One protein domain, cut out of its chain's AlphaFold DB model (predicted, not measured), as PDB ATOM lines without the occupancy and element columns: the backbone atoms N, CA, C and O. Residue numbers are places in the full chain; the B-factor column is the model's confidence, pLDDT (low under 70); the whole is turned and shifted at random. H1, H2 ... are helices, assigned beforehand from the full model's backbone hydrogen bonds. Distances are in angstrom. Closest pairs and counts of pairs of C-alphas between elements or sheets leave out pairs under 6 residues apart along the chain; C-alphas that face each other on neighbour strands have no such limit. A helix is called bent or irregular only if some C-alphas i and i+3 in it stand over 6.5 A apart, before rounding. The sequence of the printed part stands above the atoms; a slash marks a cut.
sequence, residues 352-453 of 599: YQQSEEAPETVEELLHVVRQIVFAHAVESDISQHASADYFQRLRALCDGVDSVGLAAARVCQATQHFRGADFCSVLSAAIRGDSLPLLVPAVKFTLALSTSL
ATOM      1  N   TYR A 352      -8.651  -0.479 -11.660       88.06
ATOM      2  CA  TYR A 352      -9.943  -0.867 -12.228       88.06
ATOM      3  C   TYR A 352     -11.125  -0.178 -11.556       88.06
ATOM      4  O   TYR A 352     -12.110   0.119 -12.220       88.06
ATOM      5  N   GLN A 353     -11.044   0.133 -10.262       86.38
ATOM      6  CA  GLN A 353     -12.098   0.886  -9.581       86.38
ATOM      7  C   GLN A 353     -12.306   2.281 -10.193       86.38
ATOM      8  O   GLN A 353     -13.406   2.816 -10.109       86.38
ATOM      9  N   GLN A 354     -11.267   2.862 -10.803       83.62
ATOM     10  CA  GLN A 354     -11.335   4.161 -11.475       83.62
ATOM     11  C   GLN A 354     -11.764   4.069 -12.947       83.62
ATOM     12  O   GLN A 354     -12.275   5.052 -13.476       83.62
ATOM     13  N   SER A 355     -11.527   2.933 -13.614       85.88
ATOM     14  CA  SER A 355     -11.798   2.766 -15.050       85.88
ATOM     15  C   SER A 355     -13.084   2.005 -15.368       85.88
ATOM     16  O   SER A 355     -13.575   2.106 -16.488       85.88
ATOM     17  N   GLU A 356     -13.594   1.201 -14.437       92.00
ATOM     18  CA  GLU A 356     -14.795   0.392 -14.635       92.00
ATOM     19  C   GLU A 356     -16.059   1.108 -14.157       92.00
ATOM     20  O   GLU A 356     -16.037   1.944 -13.255       92.00
ATOM     21  N   GLU A 357     -17.189   0.700 -14.728       91.69
ATOM     22  CA  GLU A 357     -18.515   1.198 -14.373       91.69
ATOM     23  C   GLU A 357     -19.307   0.153 -13.575       91.69
ATOM     24  O   GLU A 357     -19.084  -1.063 -13.679       91.69
ATOM     25  N   ALA A 358     -20.240   0.631 -12.749       90.81
ATOM     26  CA  ALA A 358     -21.189  -0.239 -12.068       90.81
ATOM     27  C   ALA A 358     -22.131  -0.904 -13.095       90.81
ATOM     28  O   ALA A 358     -22.479  -0.269 -14.086       90.81
ATOM     29  N   PRO A 359     -22.594  -2.145 -12.853       93.38
ATOM     30  CA  PRO A 359     -23.687  -2.740 -13.619       93.38
ATOM     31  C   PRO A 359     -24.915  -1.820 -13.643       93.38
ATOM     32  O   PRO A 359     -25.315  -1.308 -12.594       93.38
ATOM     33  N   GLU A 360     -25.534  -1.651 -14.809       91.00
ATOM     34  CA  GLU A 360     -26.709  -0.783 -14.969       91.00
ATOM     35  C   GLU A 360     -28.011  -1.506 -14.606       91.00
ATOM     36  O   GLU A 360     -28.992  -0.885 -14.197       91.00
ATOM     37  N   THR A 361     -28.019  -2.835 -14.735       91.12
ATOM     38  CA  THR A 361     -29.194  -3.690 -14.514       91.12
ATOM     39  C   THR A 361     -28.896  -4.848 -13.564       91.12
ATOM     40  O   THR A 361     -27.744  -5.250 -13.358       91.12
ATOM     41  N   VAL A 362     -29.946  -5.426 -12.972       91.62
ATOM     42  CA  VAL A 362     -29.819  -6.598 -12.089       91.62
ATOM     43  C   VAL A 362     -29.328  -7.816 -12.873       91.62
ATOM     44  O   VAL A 362     -28.555  -8.619 -12.354       91.62
ATOM     45  N   GLU A 363     -29.684  -7.939 -14.149       89.88
ATOM     46  CA  GLU A 363     -29.178  -8.972 -15.049       89.88
ATOM     47  C   GLU A 363     -27.662  -8.876 -15.249       89.88
ATOM     48  O   GLU A 363     -26.967  -9.898 -15.204       89.88
ATOM     49  N   GLU A 364     -27.134  -7.665 -15.442       90.94
ATOM     50  CA  GLU A 364     -25.692  -7.439 -15.543       90.94
ATOM     51  C   GLU A 364     -24.972  -7.737 -14.229       90.94
ATOM     52  O   GLU A 364     -23.924  -8.386 -14.232       90.94
ATOM     53  N   LEU A 365     -25.560  -7.352 -13.092       95.06
ATOM     54  CA  LEU A 365     -25.045  -7.732 -11.779       95.06
ATOM     55  C   LEU A 365     -24.992  -9.258 -11.622       95.06
ATOM     56  O   LEU A 365     -23.978  -9.804 -11.193       95.06
ATOM     57  N   LEU A 366     -26.059  -9.970 -11.984       94.38
ATOM     58  CA  LEU A 366     -26.106 -11.431 -11.906       94.38
ATOM     59  C   LEU A 366     -25.066 -12.088 -12.824       94.38
ATOM     60  O   LEU A 366     -24.515 -13.136 -12.482       94.38
ATOM     61  N   HIS A 367     -24.751 -11.477 -13.964       91.50
ATOM     62  CA  HIS A 367     -23.648 -11.925 -14.811       91.50
ATOM     63  C   HIS A 367     -22.300 -11.809 -14.089       91.50
ATOM     64  O   HIS A 367     -21.546 -12.784 -14.047       91.50
ATOM     65  N   VAL A 368     -22.037 -10.660 -13.463       94.94
ATOM     66  CA  VAL A 368     -20.836 -10.418 -12.649       94.94
ATOM     67  C   VAL A 368     -20.733 -11.424 -11.496       94.94
ATOM     68  O   VAL A 368     -19.688 -12.045 -11.299       94.94
ATOM     69  N   VAL A 369     -21.832 -11.662 -10.772       96.12
ATOM     70  CA  VAL A 369     -21.903 -12.659  -9.688       96.12
ATOM     71  C   VAL A 369     -21.535 -14.049 -10.202       96.12
ATOM     72  O   VAL A 369     -20.757 -14.758  -9.560       96.12
ATOM     73  N   ARG A 370     -22.047 -14.446 -11.372       94.81
ATOM     74  CA  ARG A 370     -21.734 -15.747 -11.968       94.81
ATOM     75  C   ARG A 370     -20.257 -15.877 -12.331       94.81
ATOM     76  O   ARG A 370     -19.680 -16.921 -12.047       94.81
ATOM     77  N   GLN A 371     -19.650 -14.840 -12.911       92.94
ATOM     78  CA  GLN A 371     -18.217 -14.834 -13.235       92.94
ATOM     79  C   GLN A 371     -17.367 -15.053 -11.979       92.94
ATOM     80  O   GLN A 371     -16.509 -15.933 -11.972       92.94
ATOM     81  N   ILE A 372     -17.670 -14.334 -10.891       94.75
ATOM     82  CA  ILE A 372     -16.982 -14.486  -9.599       94.75
ATOM     83  C   ILE A 372     -17.130 -15.918  -9.066       94.75
ATOM     84  O   ILE A 372     -16.145 -16.545  -8.673       94.75
ATOM     85  N   VAL A 373     -18.355 -16.459  -9.071       94.38
ATOM     86  CA  VAL A 373     -18.637 -17.819  -8.584       94.38
ATOM     87  C   VAL A 373     -17.913 -18.875  -9.417       94.38
ATOM     88  O   VAL A 373     -17.324 -19.793  -8.849       94.38
ATOM     89  N   PHE A 374     -17.946 -18.768 -10.746       93.31
ATOM     90  CA  PHE A 374     -17.329 -19.748 -11.638       93.31
ATOM     91  C   PHE A 374     -15.812 -19.712 -11.545       93.31
ATOM     92  O   PHE A 374     -15.205 -20.760 -11.362       93.31
ATOM     93  N   ALA A 375     -15.199 -18.534 -11.575       89.75
ATOM     94  CA  ALA A 375     -13.754 -18.438 -11.441       89.75
ATOM     95  C   ALA A 375     -13.269 -18.930 -10.066       89.75
ATOM     96  O   ALA A 375     -12.309 -19.696 -10.004       89.75
ATOM     97  N   HIS A 376     -13.989 -18.643  -8.975       91.06
ATOM     98  CA  HIS A 376     -13.672 -19.243  -7.676       91.06
ATOM     99  C   HIS A 376     -13.851 -20.770  -7.654       91.06
ATOM    100  O   HIS A 376     -13.036 -21.484  -7.065       91.06
ATOM    101  N   ALA A 377     -14.912 -21.279  -8.287       92.25
ATOM    102  CA  ALA A 377     -15.169 -22.710  -8.390       92.25
ATOM    103  C   ALA A 377     -14.034 -23.424  -9.125       92.25
ATOM    104  O   ALA A 377     -13.529 -24.430  -8.639       92.25
ATOM    105  N   VAL A 378     -13.592 -22.861 -10.248       89.69
ATOM    106  CA  VAL A 378     -12.486 -23.384 -11.044       89.69
ATOM    107  C   VAL A 378     -11.163 -23.292 -10.273       89.69
ATOM    108  O   VAL A 378     -10.391 -24.248 -10.278       89.69
ATOM    109  N   GLU A 379     -10.887 -22.210  -9.539       85.50
ATOM    110  CA  GLU A 379      -9.699 -22.127  -8.671       85.50
ATOM    111  C   GLU A 379      -9.704 -23.150  -7.524       85.50
ATOM    112  O   GLU A 379      -8.639 -23.611  -7.116       85.50
ATOM    113  N   SER A 380     -10.886 -23.514  -7.028       86.75
ATOM    114  CA  SER A 380     -11.069 -24.403  -5.872       86.75
ATOM    115  C   SER A 380     -11.421 -25.847  -6.255       86.75
ATOM    116  O   SER A 380     -11.864 -26.611  -5.396       86.75
ATOM    117  N   ASP A 381     -11.271 -26.208  -7.535       89.19
ATOM    118  CA  ASP A 381     -11.614 -27.521  -8.104       89.19
ATOM    119  C   ASP A 381     -13.051 -27.989  -7.756       89.19
ATOM    120  O   ASP A 381     -13.325 -29.160  -7.483       89.19
ATOM    121  N   ILE A 382     -14.004 -27.053  -7.754       91.44
ATOM    122  CA  ILE A 382     -15.437 -27.311  -7.572       91.44
ATOM    123  C   ILE A 382     -16.070 -27.556  -8.943       91.44
ATOM    124  O   ILE A 382     -15.722 -26.898  -9.915       91.44
ATOM    125  N   SER A 383     -17.021 -28.490  -9.048       92.25
ATOM    126  CA  SER A 383     -17.666 -28.802 -10.327       92.25
ATOM    127  C   SER A 383     -18.562 -27.667 -10.842       92.25
ATOM    128  O   SER A 383     -19.198 -26.955 -10.060       92.25
ATOM    129  N   GLN A 384     -18.686 -27.566 -12.171       91.44
ATOM    130  CA  GLN A 384     -19.579 -26.611 -12.844       91.44
ATOM    131  C   GLN A 384     -21.038 -26.751 -12.393       91.44
ATOM    132  O   GLN A 384     -21.751 -25.764 -12.244       91.44
ATOM    133  N   HIS A 385     -21.497 -27.979 -12.149       91.75
ATOM    134  CA  HIS A 385     -22.860 -28.205 -11.678       91.75
ATOM    135  C   HIS A 385     -23.080 -27.603 -10.281       91.75
ATOM    136  O   HIS A 385     -24.029 -26.852 -10.074       91.75
ATOM    137  N   ALA A 386     -22.155 -27.839  -9.343       92.94
ATOM    138  CA  ALA A 386     -22.264 -27.297  -7.991       92.94
ATOM    139  C   ALA A 386     -22.166 -25.761  -7.960       92.94
ATOM    140  O   ALA A 386     -22.821 -25.119  -7.135       92.94
ATOM    141  N   SER A 387     -21.354 -25.166  -8.840       93.56
ATOM    142  CA  SER A 387     -21.247 -23.709  -8.972       93.56
ATOM    143  C   SER A 387     -22.500 -23.097  -9.605       93.56
ATOM    144  O   SER A 387     -22.968 -22.062  -9.133       93.56
ATOM    145  N   ALA A 388     -23.092 -23.754 -10.608       91.44
ATOM    146  CA  ALA A 388     -24.363 -23.350 -11.203       91.44
ATOM    147  C   ALA A 388     -25.500 -23.394 -10.173       91.44
ATOM    148  O   ALA A 388     -26.233 -22.416 -10.043       91.44
ATOM    149  N   ASP A 389     -25.595 -24.462  -9.380       93.25
ATOM    150  CA  ASP A 389     -26.596 -24.578  -8.315       93.25
ATOM    151  C   ASP A 389     -26.432 -23.487  -7.253       93.25
ATOM    152  O   ASP A 389     -27.414 -22.917  -6.777       93.25
ATOM    153  N   TYR A 390     -25.190 -23.176  -6.867       95.38
ATOM    154  CA  TYR A 390     -24.920 -22.077  -5.943       95.38
ATOM    155  C   TYR A 390     -25.325 -20.726  -6.533       95.38
ATOM    156  O   TYR A 390     -26.022 -19.957  -5.874       95.38
ATOM    157  N   PHE A 391     -24.972 -20.469  -7.794       95.38
ATOM    158  CA  PHE A 391     -25.386 -19.263  -8.499       95.38
ATOM    159  C   PHE A 391     -26.914 -19.126  -8.578       95.38
ATOM    160  O   PHE A 391     -27.425 -18.036  -8.345       95.38
ATOM    161  N   GLN A 392     -27.659 -20.204  -8.844       94.25
ATOM    162  CA  GLN A 392     -29.127 -20.146  -8.879       94.25
ATOM    163  C   GLN A 392     -29.729 -19.756  -7.524       94.25
ATOM    164  O   GLN A 392     -30.669 -18.965  -7.473       94.25
ATOM    165  N   ARG A 393     -29.153 -20.239  -6.414       95.19
ATOM    166  CA  ARG A 393     -29.597 -19.833  -5.072       95.19
ATOM    167  C   ARG A 393     -29.294 -18.367  -4.758       95.19
ATOM    168  O   ARG A 393     -30.081 -17.745  -4.049       95.19
ATOM    169  N   LEU A 394     -28.195 -17.818  -5.285       95.88
ATOM    170  CA  LEU A 394     -27.898 -16.383  -5.194       95.88
ATOM    171  C   LEU A 394     -28.835 -15.560  -6.082       95.88
ATOM    172  O   LEU A 394     -29.331 -14.528  -5.645       95.88
ATOM    173  N   ARG A 395     -29.118 -16.032  -7.303       95.19
ATOM    174  CA  ARG A 395     -30.043 -15.387  -8.242       95.19
ATOM    175  C   ARG A 395     -31.433 -15.215  -7.638       95.19
ATOM    176  O   ARG A 395     -31.979 -14.125  -7.735       95.19
ATOM    177  N   ALA A 396     -31.950 -16.245  -6.971       95.31
ATOM    178  CA  ALA A 396     -33.262 -16.204  -6.328       95.31
ATOM    179  C   ALA A 396     -33.393 -15.098  -5.255       95.31
ATOM    180  O   ALA A 396     -34.496 -14.657  -4.952       95.31
ATOM    181  N   LEU A 397     -32.282 -14.607  -4.682       93.44
ATOM    182  CA  LEU A 397     -32.303 -13.482  -3.730       93.44
ATOM    183  C   LEU A 397     -32.635 -12.138  -4.405       93.44
ATOM    184  O   LEU A 397     -33.043 -11.189  -3.728       93.44
ATOM    185  N   CYS A 398     -32.447 -12.062  -5.723       93.50
ATOM    186  CA  CYS A 398     -32.685 -10.879  -6.542       93.50
ATOM    187  C   CYS A 398     -34.065 -10.887  -7.219       93.50
ATOM    188  O   CYS A 398     -34.394  -9.925  -7.908       93.50
ATOM    189  N   ASP A 399     -34.868 -11.941  -7.047       91.31
ATOM    190  CA  ASP A 399     -36.183 -12.035  -7.681       91.31
ATOM    191  C   ASP A 399     -37.099 -10.894  -7.197       91.31
ATOM    192  O   ASP A 399     -37.281 -10.680  -5.995       91.31
ATOM    193  N   GLY A 400     -37.660 -10.138  -8.147       87.50
ATOM    194  CA  GLY A 400     -38.527  -8.985  -7.871       87.50
ATOM    195  C   GLY A 400     -37.807  -7.751  -7.312       87.50
ATOM    196  O   GLY A 400     -38.459  -6.893  -6.720       87.50
ATOM    197  N   VAL A 401     -36.479  -7.667  -7.446       87.69
ATOM    198  CA  VAL A 401     -35.688  -6.496  -7.046       87.69
ATOM    199  C   VAL A 401     -35.326  -5.676  -8.276       87.69
ATOM    200  O   VAL A 401     -34.602  -6.164  -9.134       87.69
ATOM    201  N   ASP A 402     -35.753  -4.413  -8.320       84.25
ATOM    202  CA  ASP A 402     -35.448  -3.509  -9.444       84.25
ATOM    203  C   ASP A 402     -34.166  -2.681  -9.221       84.25
ATOM    204  O   ASP A 402     -33.574  -2.149 -10.157       84.25
ATOM    205  N   SER A 403     -33.711  -2.561  -7.968       89.00
ATOM    206  CA  SER A 403     -32.507  -1.801  -7.608       89.00
ATOM    207  C   SER A 403     -31.253  -2.676  -7.661       89.00
ATOM    208  O   SER A 403     -31.120  -3.641  -6.904       89.00
ATOM    209  N   VAL A 404     -30.286  -2.286  -8.500       90.94
ATOM    210  CA  VAL A 404     -28.995  -2.980  -8.647       90.94
ATOM    211  C   VAL A 404     -28.243  -3.086  -7.323       90.94
ATOM    212  O   VAL A 404     -27.796  -4.173  -6.960       90.94
ATOM    213  N   GLY A 405     -28.094  -1.997  -6.572       88.00
ATOM    214  CA  GLY A 405     -27.315  -2.059  -5.338       88.00
ATOM    215  C   GLY A 405     -28.057  -2.755  -4.193       88.00
ATOM    216  O   GLY A 405     -27.396  -3.390  -3.373       88.00
ATOM    217  N   LEU A 406     -29.400  -2.755  -4.161       86.38
ATOM    218  CA  LEU A 406     -30.155  -3.614  -3.233       86.38
ATOM    219  C   LEU A 406     -29.971  -5.100  -3.573       86.38
ATOM    220  O   LEU A 406     -29.749  -5.918  -2.678       86.38
ATOM    221  N   ALA A 407     -30.003  -5.461  -4.858       91.38
ATOM    222  CA  ALA A 407     -29.701  -6.818  -5.305       91.38
ATOM    223  C   ALA A 407     -28.259  -7.218  -4.929       91.38
ATOM    224  O   ALA A 407     -28.033  -8.294  -4.373       91.38
ATOM    225  N   ALA A 408     -27.285  -6.323  -5.139       92.50
ATOM    226  CA  ALA A 408     -25.892  -6.548  -4.754       92.50
ATOM    227  C   ALA A 408     -25.748  -6.721  -3.237       92.50
ATOM    228  O   ALA A 408     -25.039  -7.620  -2.786       92.50
ATOM    229  N   ALA A 409     -26.459  -5.918  -2.444       88.31
ATOM    230  CA  ALA A 409     -26.501  -6.044  -0.995       88.31
ATOM    231  C   ALA A 409     -27.008  -7.423  -0.560       88.31
ATOM    232  O   ALA A 409     -26.312  -8.121   0.179       88.31
ATOM    233  N   ARG A 410     -28.153  -7.874  -1.085       90.25
ATOM    234  CA  ARG A 410     -28.713  -9.199  -0.765       90.25
ATOM    235  C   ARG A 410     -27.759 -10.339  -1.107       90.25
ATOM    236  O   ARG A 410     -27.576 -11.246  -0.297       90.25
ATOM    237  N   VAL A 411     -27.110 -10.276  -2.269       93.44
ATOM    238  CA  VAL A 411     -26.105 -11.271  -2.673       93.44
ATOM    239  C   VAL A 411     -24.874 -11.217  -1.764       93.44
ATOM    240  O   VAL A 411     -24.373 -12.258  -1.342       93.44
ATOM    241  N   CYS A 412     -24.397 -10.021  -1.412       91.12
ATOM    242  CA  CYS A 412     -23.253  -9.836  -0.517       91.12
ATOM    243  C   CYS A 412     -23.521 -10.396   0.887       91.12
ATOM    244  O   CYS A 412     -22.627 -10.968   1.507       91.12
ATOM    245  N   GLN A 413     -24.758 -10.272   1.368       87.06
ATOM    246  CA  GLN A 413     -25.190 -10.736   2.684       87.06
ATOM    247  C   GLN A 413     -25.702 -12.181   2.703       87.06
ATOM    248  O   GLN A 413     -26.150 -12.665   3.745       87.06
ATOM    249  N   ALA A 414     -25.638 -12.885   1.573       90.25
ATOM    250  CA  ALA A 414     -26.094 -14.259   1.480       90.25
ATOM    251  C   ALA A 414     -25.321 -15.159   2.459       90.25
ATOM    252  O   ALA A 414     -24.104 -15.308   2.377       90.25
ATOM    253  N   THR A 415     -26.047 -15.821   3.363       84.88
ATOM    254  CA  THR A 415     -25.496 -16.789   4.331       84.88
ATOM    255  C   THR A 415     -25.357 -18.198   3.750       84.88
ATOM    256  O   THR A 415     -24.948 -19.137   4.434       84.88
ATOM    257  N   GLN A 416     -25.720 -18.375   2.482       87.50
ATOM    258  CA  GLN A 416     -25.574 -19.630   1.764       87.50
ATOM    259  C   GLN A 416     -24.084 -19.912   1.555       87.50
ATOM    260  O   GLN A 416     -23.341 -19.050   1.097       87.50
ATOM    261  N   HIS A 417     -23.648 -21.127   1.880       84.69
ATOM    262  CA  HIS A 417     -22.240 -21.495   1.778       84.69
ATOM    263  C   HIS A 417     -21.963 -22.270   0.486       84.69
ATOM    264  O   HIS A 417     -22.712 -23.168   0.091       84.69
ATOM    265  N   PHE A 418     -20.821 -21.975  -0.119       84.00
ATOM    266  CA  PHE A 418     -20.222 -22.673  -1.241       84.00
ATOM    267  C   PHE A 418     -18.917 -23.312  -0.764       84.00
ATOM    268  O   PHE A 418     -17.924 -22.630  -0.536       84.00
ATOM    269  N   ARG A 419     -18.956 -24.626  -0.481       82.00
ATOM    270  CA  ARG A 419     -17.837 -25.378   0.137       82.00
ATOM    271  C   ARG A 419     -17.263 -24.717   1.408       82.00
ATOM    272  O   ARG A 419     -16.071 -24.796   1.676       82.00
ATOM    273  N   GLY A 420     -18.129 -24.108   2.219       78.75
ATOM    274  CA  GLY A 420     -17.745 -23.472   3.485       78.75
ATOM    275  C   GLY A 420     -17.374 -21.990   3.382       78.75
ATOM    276  O   GLY A 420     -17.058 -21.398   4.409       78.75
ATOM    277  N   ALA A 421     -17.457 -21.376   2.197       85.12
ATOM    278  CA  ALA A 421     -17.320 -19.932   2.012       85.12
ATOM    279  C   ALA A 421     -18.658 -19.299   1.598       85.12
ATOM    280  O   ALA A 421     -19.336 -19.812   0.713       85.12
ATOM    281  N   ASP A 422     -19.041 -18.189   2.224       89.62
ATOM    282  CA  ASP A 422     -20.136 -17.336   1.744       89.62
ATOM    283  C   ASP A 422     -19.681 -16.465   0.553       89.62
ATOM    284  O   ASP A 422     -18.484 -16.361   0.255       89.62
ATOM    285  N   PHE A 423     -20.621 -15.827  -0.153       93.25
ATOM    286  CA  PHE A 423     -20.287 -15.002  -1.323       93.25
ATOM    287  C   PHE A 423     -19.354 -13.833  -0.967       93.25
ATOM    288  O   PHE A 423     -18.413 -13.557  -1.709       93.25
ATOM    289  N   CYS A 424     -19.548 -13.182   0.186       91.25
ATOM    290  CA  CYS A 424     -18.671 -12.102   0.651       91.25
ATOM    291  C   CYS A 424     -17.217 -12.571   0.822       91.25
ATOM    292  O   CYS A 424     -16.274 -11.847   0.486       91.25
ATOM    293  N   SER A 425     -17.018 -13.792   1.316       89.25
ATOM    294  CA  SER A 425     -15.707 -14.419   1.479       89.25
ATOM    295  C   SER A 425     -15.072 -14.735   0.128       89.25
ATOM    296  O   SER A 425     -13.880 -14.476  -0.046       89.25
ATOM    297  N   VAL A 426     -15.861 -15.230  -0.835       92.00
ATOM    298  CA  VAL A 426     -15.423 -15.465  -2.222       92.00
ATOM    299  C   VAL A 426     -14.998 -14.155  -2.891       92.00
ATOM    300  O   VAL A 426     -13.881 -14.053  -3.394       92.00
ATOM    301  N   LEU A 427     -15.839 -13.122  -2.821       94.06
ATOM    302  CA  LEU A 427     -15.553 -11.789  -3.356       94.06
ATOM    303  C   LEU A 427     -14.297 -11.174  -2.719       94.06
ATOM    304  O   LEU A 427     -13.434 -10.635  -3.407       94.06
ATOM    305  N   SER A 428     -14.145 -11.301  -1.401       91.56
ATOM    306  CA  SER A 428     -12.958 -10.795  -0.705       91.56
ATOM    307  C   SER A 428     -11.694 -11.563  -1.089       91.56
ATOM    308  O   SER A 428     -10.617 -10.978  -1.136       91.56
ATOM    309  N   ALA A 429     -11.795 -12.865  -1.372       88.12
ATOM    310  CA  ALA A 429     -10.668 -13.649  -1.868       88.12
ATOM    311  C   ALA A 429     -10.251 -13.212  -3.280       88.12
ATOM    312  O   ALA A 429      -9.055 -13.069  -3.523       88.12
ATOM    313  N   ALA A 430     -11.217 -12.925  -4.159       89.44
ATOM    314  CA  ALA A 430     -10.973 -12.379  -5.494       89.44
ATOM    315  C   ALA A 430     -10.207 -11.044  -5.441       89.44
ATOM    316  O   ALA A 430      -9.188 -10.884  -6.111       89.44
ATOM    317  N   ILE A 431     -10.636 -10.122  -4.572       90.69
ATOM    318  CA  ILE A 431      -9.981  -8.816  -4.393       90.69
ATOM    319  C   ILE A 431      -8.556  -8.977  -3.849       90.69
ATOM    320  O   ILE A 431      -7.633  -8.354  -4.364       90.69
ATOM    321  N   ARG A 432      -8.348  -9.849  -2.851       86.06
ATOM    322  CA  ARG A 432      -7.005 -10.147  -2.314       86.06
ATOM    323  C   ARG A 432      -6.077 -10.778  -3.341       86.06
ATOM    324  O   ARG A 432      -4.876 -10.527  -3.305       86.06
ATOM    325  N   GLY A 433      -6.617 -11.649  -4.190       81.12
ATOM    326  CA  GLY A 433      -5.860 -12.322  -5.239       81.12
ATOM    327  C   GLY A 433      -5.322 -11.348  -6.284       81.12
ATOM    328  O   GLY A 433      -4.278 -11.627  -6.875       81.12
ATOM    329  N   ASP A 434      -6.015 -10.215  -6.474       80.69
ATOM    330  CA  ASP A 434      -5.647  -9.110  -7.366       80.69
ATOM    331  C   ASP A 434      -5.238  -9.619  -8.766       80.69
ATOM    332  O   ASP A 434      -4.248  -9.194  -9.368       80.69
ATOM    333  N   SER A 435      -5.980 -10.621  -9.254       77.69
ATOM    334  CA  SER A 435      -5.808 -11.268 -10.554       77.69
ATOM    335  C   SER A 435      -6.906 -10.808 -11.510       77.69
ATOM    336  O   SER A 435      -8.086 -10.861 -11.174       77.69
ATOM    337  N   LEU A 436      -6.526 -10.387 -12.721       73.62
ATOM    338  CA  LEU A 436      -7.451  -9.814 -13.712       73.62
ATOM    339  C   LEU A 436      -8.770 -10.592 -13.910       73.62
ATOM    340  O   LEU A 436      -9.816  -9.944 -13.852       73.62
ATOM    341  N   PRO A 437      -8.761 -11.936 -14.062       73.06
ATOM    342  CA  PRO A 437      -9.974 -12.728 -14.315       73.06
ATOM    343  C   PRO A 437     -11.088 -12.525 -13.283       73.06
ATOM    344  O   PRO A 437     -12.270 -12.445 -13.605       73.06
ATOM    345  N   LEU A 438     -10.699 -12.431 -12.012       82.38
ATOM    346  CA  LEU A 438     -11.609 -12.318 -10.876       82.38
ATOM    347  C   LEU A 438     -11.804 -10.871 -10.428       82.38
ATOM    348  O   LEU A 438     -12.837 -10.528  -9.851       82.38
ATOM    349  N   LEU A 439     -10.807 -10.030 -10.683       87.81
ATOM    350  CA  LEU A 439     -10.746  -8.681 -10.164       87.81
ATOM    351  C   LEU A 439     -11.733  -7.743 -10.851       87.81
ATOM    352  O   LEU A 439     -12.423  -7.011 -10.152       87.81
ATOM    353  N   VAL A 440     -11.831  -7.767 -12.183       90.12
ATOM    354  CA  VAL A 440     -12.746  -6.867 -12.908       90.12
ATOM    355  C   VAL A 440     -14.204  -7.125 -12.501       90.12
ATOM    356  O   VAL A 440     -14.872  -6.177 -12.078       90.12
ATOM    357  N   PRO A 441     -14.709  -8.379 -12.496       93.38
ATOM    358  CA  PRO A 441     -16.032  -8.671 -11.950       93.38
ATOM    359  C   PRO A 441     -16.177  -8.245 -10.480       93.38
ATOM    360  O   PRO A 441     -17.181  -7.641 -10.105       93.38
ATOM    361  N   ALA A 442     -15.171  -8.502  -9.636       95.00
ATOM    362  CA  ALA A 442     -15.211  -8.102  -8.231       95.00
ATOM    363  C   ALA A 442     -15.325  -6.577  -8.054       95.00
ATOM    364  O   ALA A 442     -16.126  -6.119  -7.239       95.00
ATOM    365  N   VAL A 443     -14.582  -5.794  -8.840       94.00
ATOM    366  CA  VAL A 443     -14.655  -4.328  -8.849       94.00
ATOM    367  C   VAL A 443     -16.052  -3.872  -9.257       94.00
ATOM    368  O   VAL A 443     -16.675  -3.126  -8.500       94.00
ATOM    369  N   LYS A 444     -16.600  -4.382 -10.367       95.25
ATOM    370  CA  LYS A 444     -17.970  -4.050 -10.807       95.25
ATOM    371  C   LYS A 444     -19.007  -4.345  -9.730       95.25
ATOM    372  O   LYS A 444     -19.886  -3.527  -9.483       95.25
ATOM    373  N   PHE A 445     -18.875  -5.471  -9.031       95.56
ATOM    374  CA  PHE A 445     -19.751  -5.794  -7.904       95.56
ATOM    375  C   PHE A 445     -19.611  -4.786  -6.751       95.56
ATOM    376  O   PHE A 445     -20.608  -4.368  -6.169       95.56
ATOM    377  N   THR A 446     -18.390  -4.358  -6.412       93.00
ATOM    378  CA  THR A 446     -18.184  -3.340  -5.364       93.00
ATOM    379  C   THR A 446     -18.707  -1.959  -5.762       93.00
ATOM    380  O   THR A 446     -19.248  -1.244  -4.919       93.00
ATOM    381  N   LEU A 447     -18.633  -1.605  -7.048       91.44
ATOM    382  CA  LEU A 447     -19.267  -0.403  -7.586       91.44
ATOM    383  C   LEU A 447     -20.795  -0.515  -7.499       91.44
ATOM    384  O   LEU A 447     -21.436   0.418  -7.031       91.44
ATOM    385  N   ALA A 448     -21.370  -1.680  -7.823       91.50
ATOM    386  CA  ALA A 448     -22.799  -1.962  -7.653       91.50
ATOM    387  C   ALA A 448     -23.259  -1.788  -6.197       91.50
ATOM    388  O   ALA A 448     -24.289  -1.175  -5.941       91.50
ATOM    389  N   LEU A 449     -22.483  -2.286  -5.227       88.12
ATOM    390  CA  LEU A 449     -22.755  -2.053  -3.805       88.12
ATOM    391  C   LEU A 449     -22.747  -0.559  -3.464       88.12
ATOM    392  O   LEU A 449     -23.547  -0.109  -2.652       88.12
ATOM    393  N   SER A 450     -21.877   0.217  -4.105       82.31
ATOM    394  CA  SER A 450     -21.739   1.652  -3.856       82.31
ATOM    395  C   SER A 450     -22.894   2.492  -4.426       82.31
ATOM    396  O   SER A 450     -23.059   3.629  -3.997       82.31
ATOM    397  N   THR A 451     -23.710   1.973  -5.358       71.50
ATOM    398  CA  THR A 451     -24.796   2.754  -5.996       71.50
ATOM    399  C   THR A 451     -26.047   2.903  -5.133       71.50
ATOM    400  O   THR A 451     -26.754   3.898  -5.255       71.50
ATOM    401  N   SER A 452     -26.359   1.918  -4.284       55.34
ATOM    402  CA  SER A 452     -27.571   1.936  -3.436       55.34
ATOM    403  C   SER A 452     -27.273   2.091  -1.953       55.34
ATOM    404  O   SER A 452     -28.187   2.258  -1.150       55.34
ATOM    405  N   LEU A 453     -25.998   2.033  -1.580       54.47
ATOM    406  CA  LEU A 453     -25.569   2.247  -0.214       54.47
ATOM    407  C   LEU A 453     -25.057   3.673  -0.122       54.47
ATOM    408  O   LEU A 453     -24.158   4.067  -0.862       54.47
TER     409      LEU A 453
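AT A GLANCE: This is residues 352 to 453 of the 599 residues of the protein "Hypothetical protein" of Noctiluca scintillans (UniProt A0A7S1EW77). Three long helices, H3, H2 and H6, lie side by side in a bowed layer with H2 in the middle, and H4 and H5 cross one face of it. The very short H1 packs on H6 at the layer's edge. The printed part has 102 residues with six named helices, H1 to H6 in chain order, and no named strand: all helix. It is compact and rounded, with a radius of gyration of the C-alphas of 12.4 A and spans of 33 by 30 by 18 A.

IN THESE COORDINATES: H1 is residues 352 to 355, beginning at C-alpha 352 (-9.943, -0.867, -12.228). H2, residues 362 to 379, is 25.6 A long, and H3, residues 384 to 398, 21.4 A. H4 is residues 404 to 412 and H5 residues 423 to 433. H6, residues 436 to 452, is 25.5 A long and ends at C-alpha 452 (-27.571, 1.936, -3.436); it is only just irregular, with C-alphas 437 and 440 6.6 A apart.

HOW THE PARTS SIT: H1 touches H6, closest at the C-alphas of Gln 353 and Val 443, 5.9 A. H2 and H3 form a helical hairpin at a shallow tilt of 30 degrees, with C-alphas 370 and 391 closest at 6.1 A. H2 touches H6, C-alphas 368 and 441 closest at 5.2 A. H4 touches H6, C-alphas 405 and 452 closest at 4.4 A. H5 touches H6 at a steep tilt of 51 degrees, C-alphas 430 and 438 closest at 5.4 A. H3 and H6 are apart. Every O i to N i+4 pair is within hydrogen-bond range in H2, H4 and H5, against 9 of 11 in H3 and 11 of 13 in H6; H1 is too short for one.

THE WHOLE: The farthest C-alphas, Gln 354 and His 385, are 34.4 A apart. The printed part has no cut and no long link. Its mean pLDDT is 89.1; residues 452 to 453 are under 70.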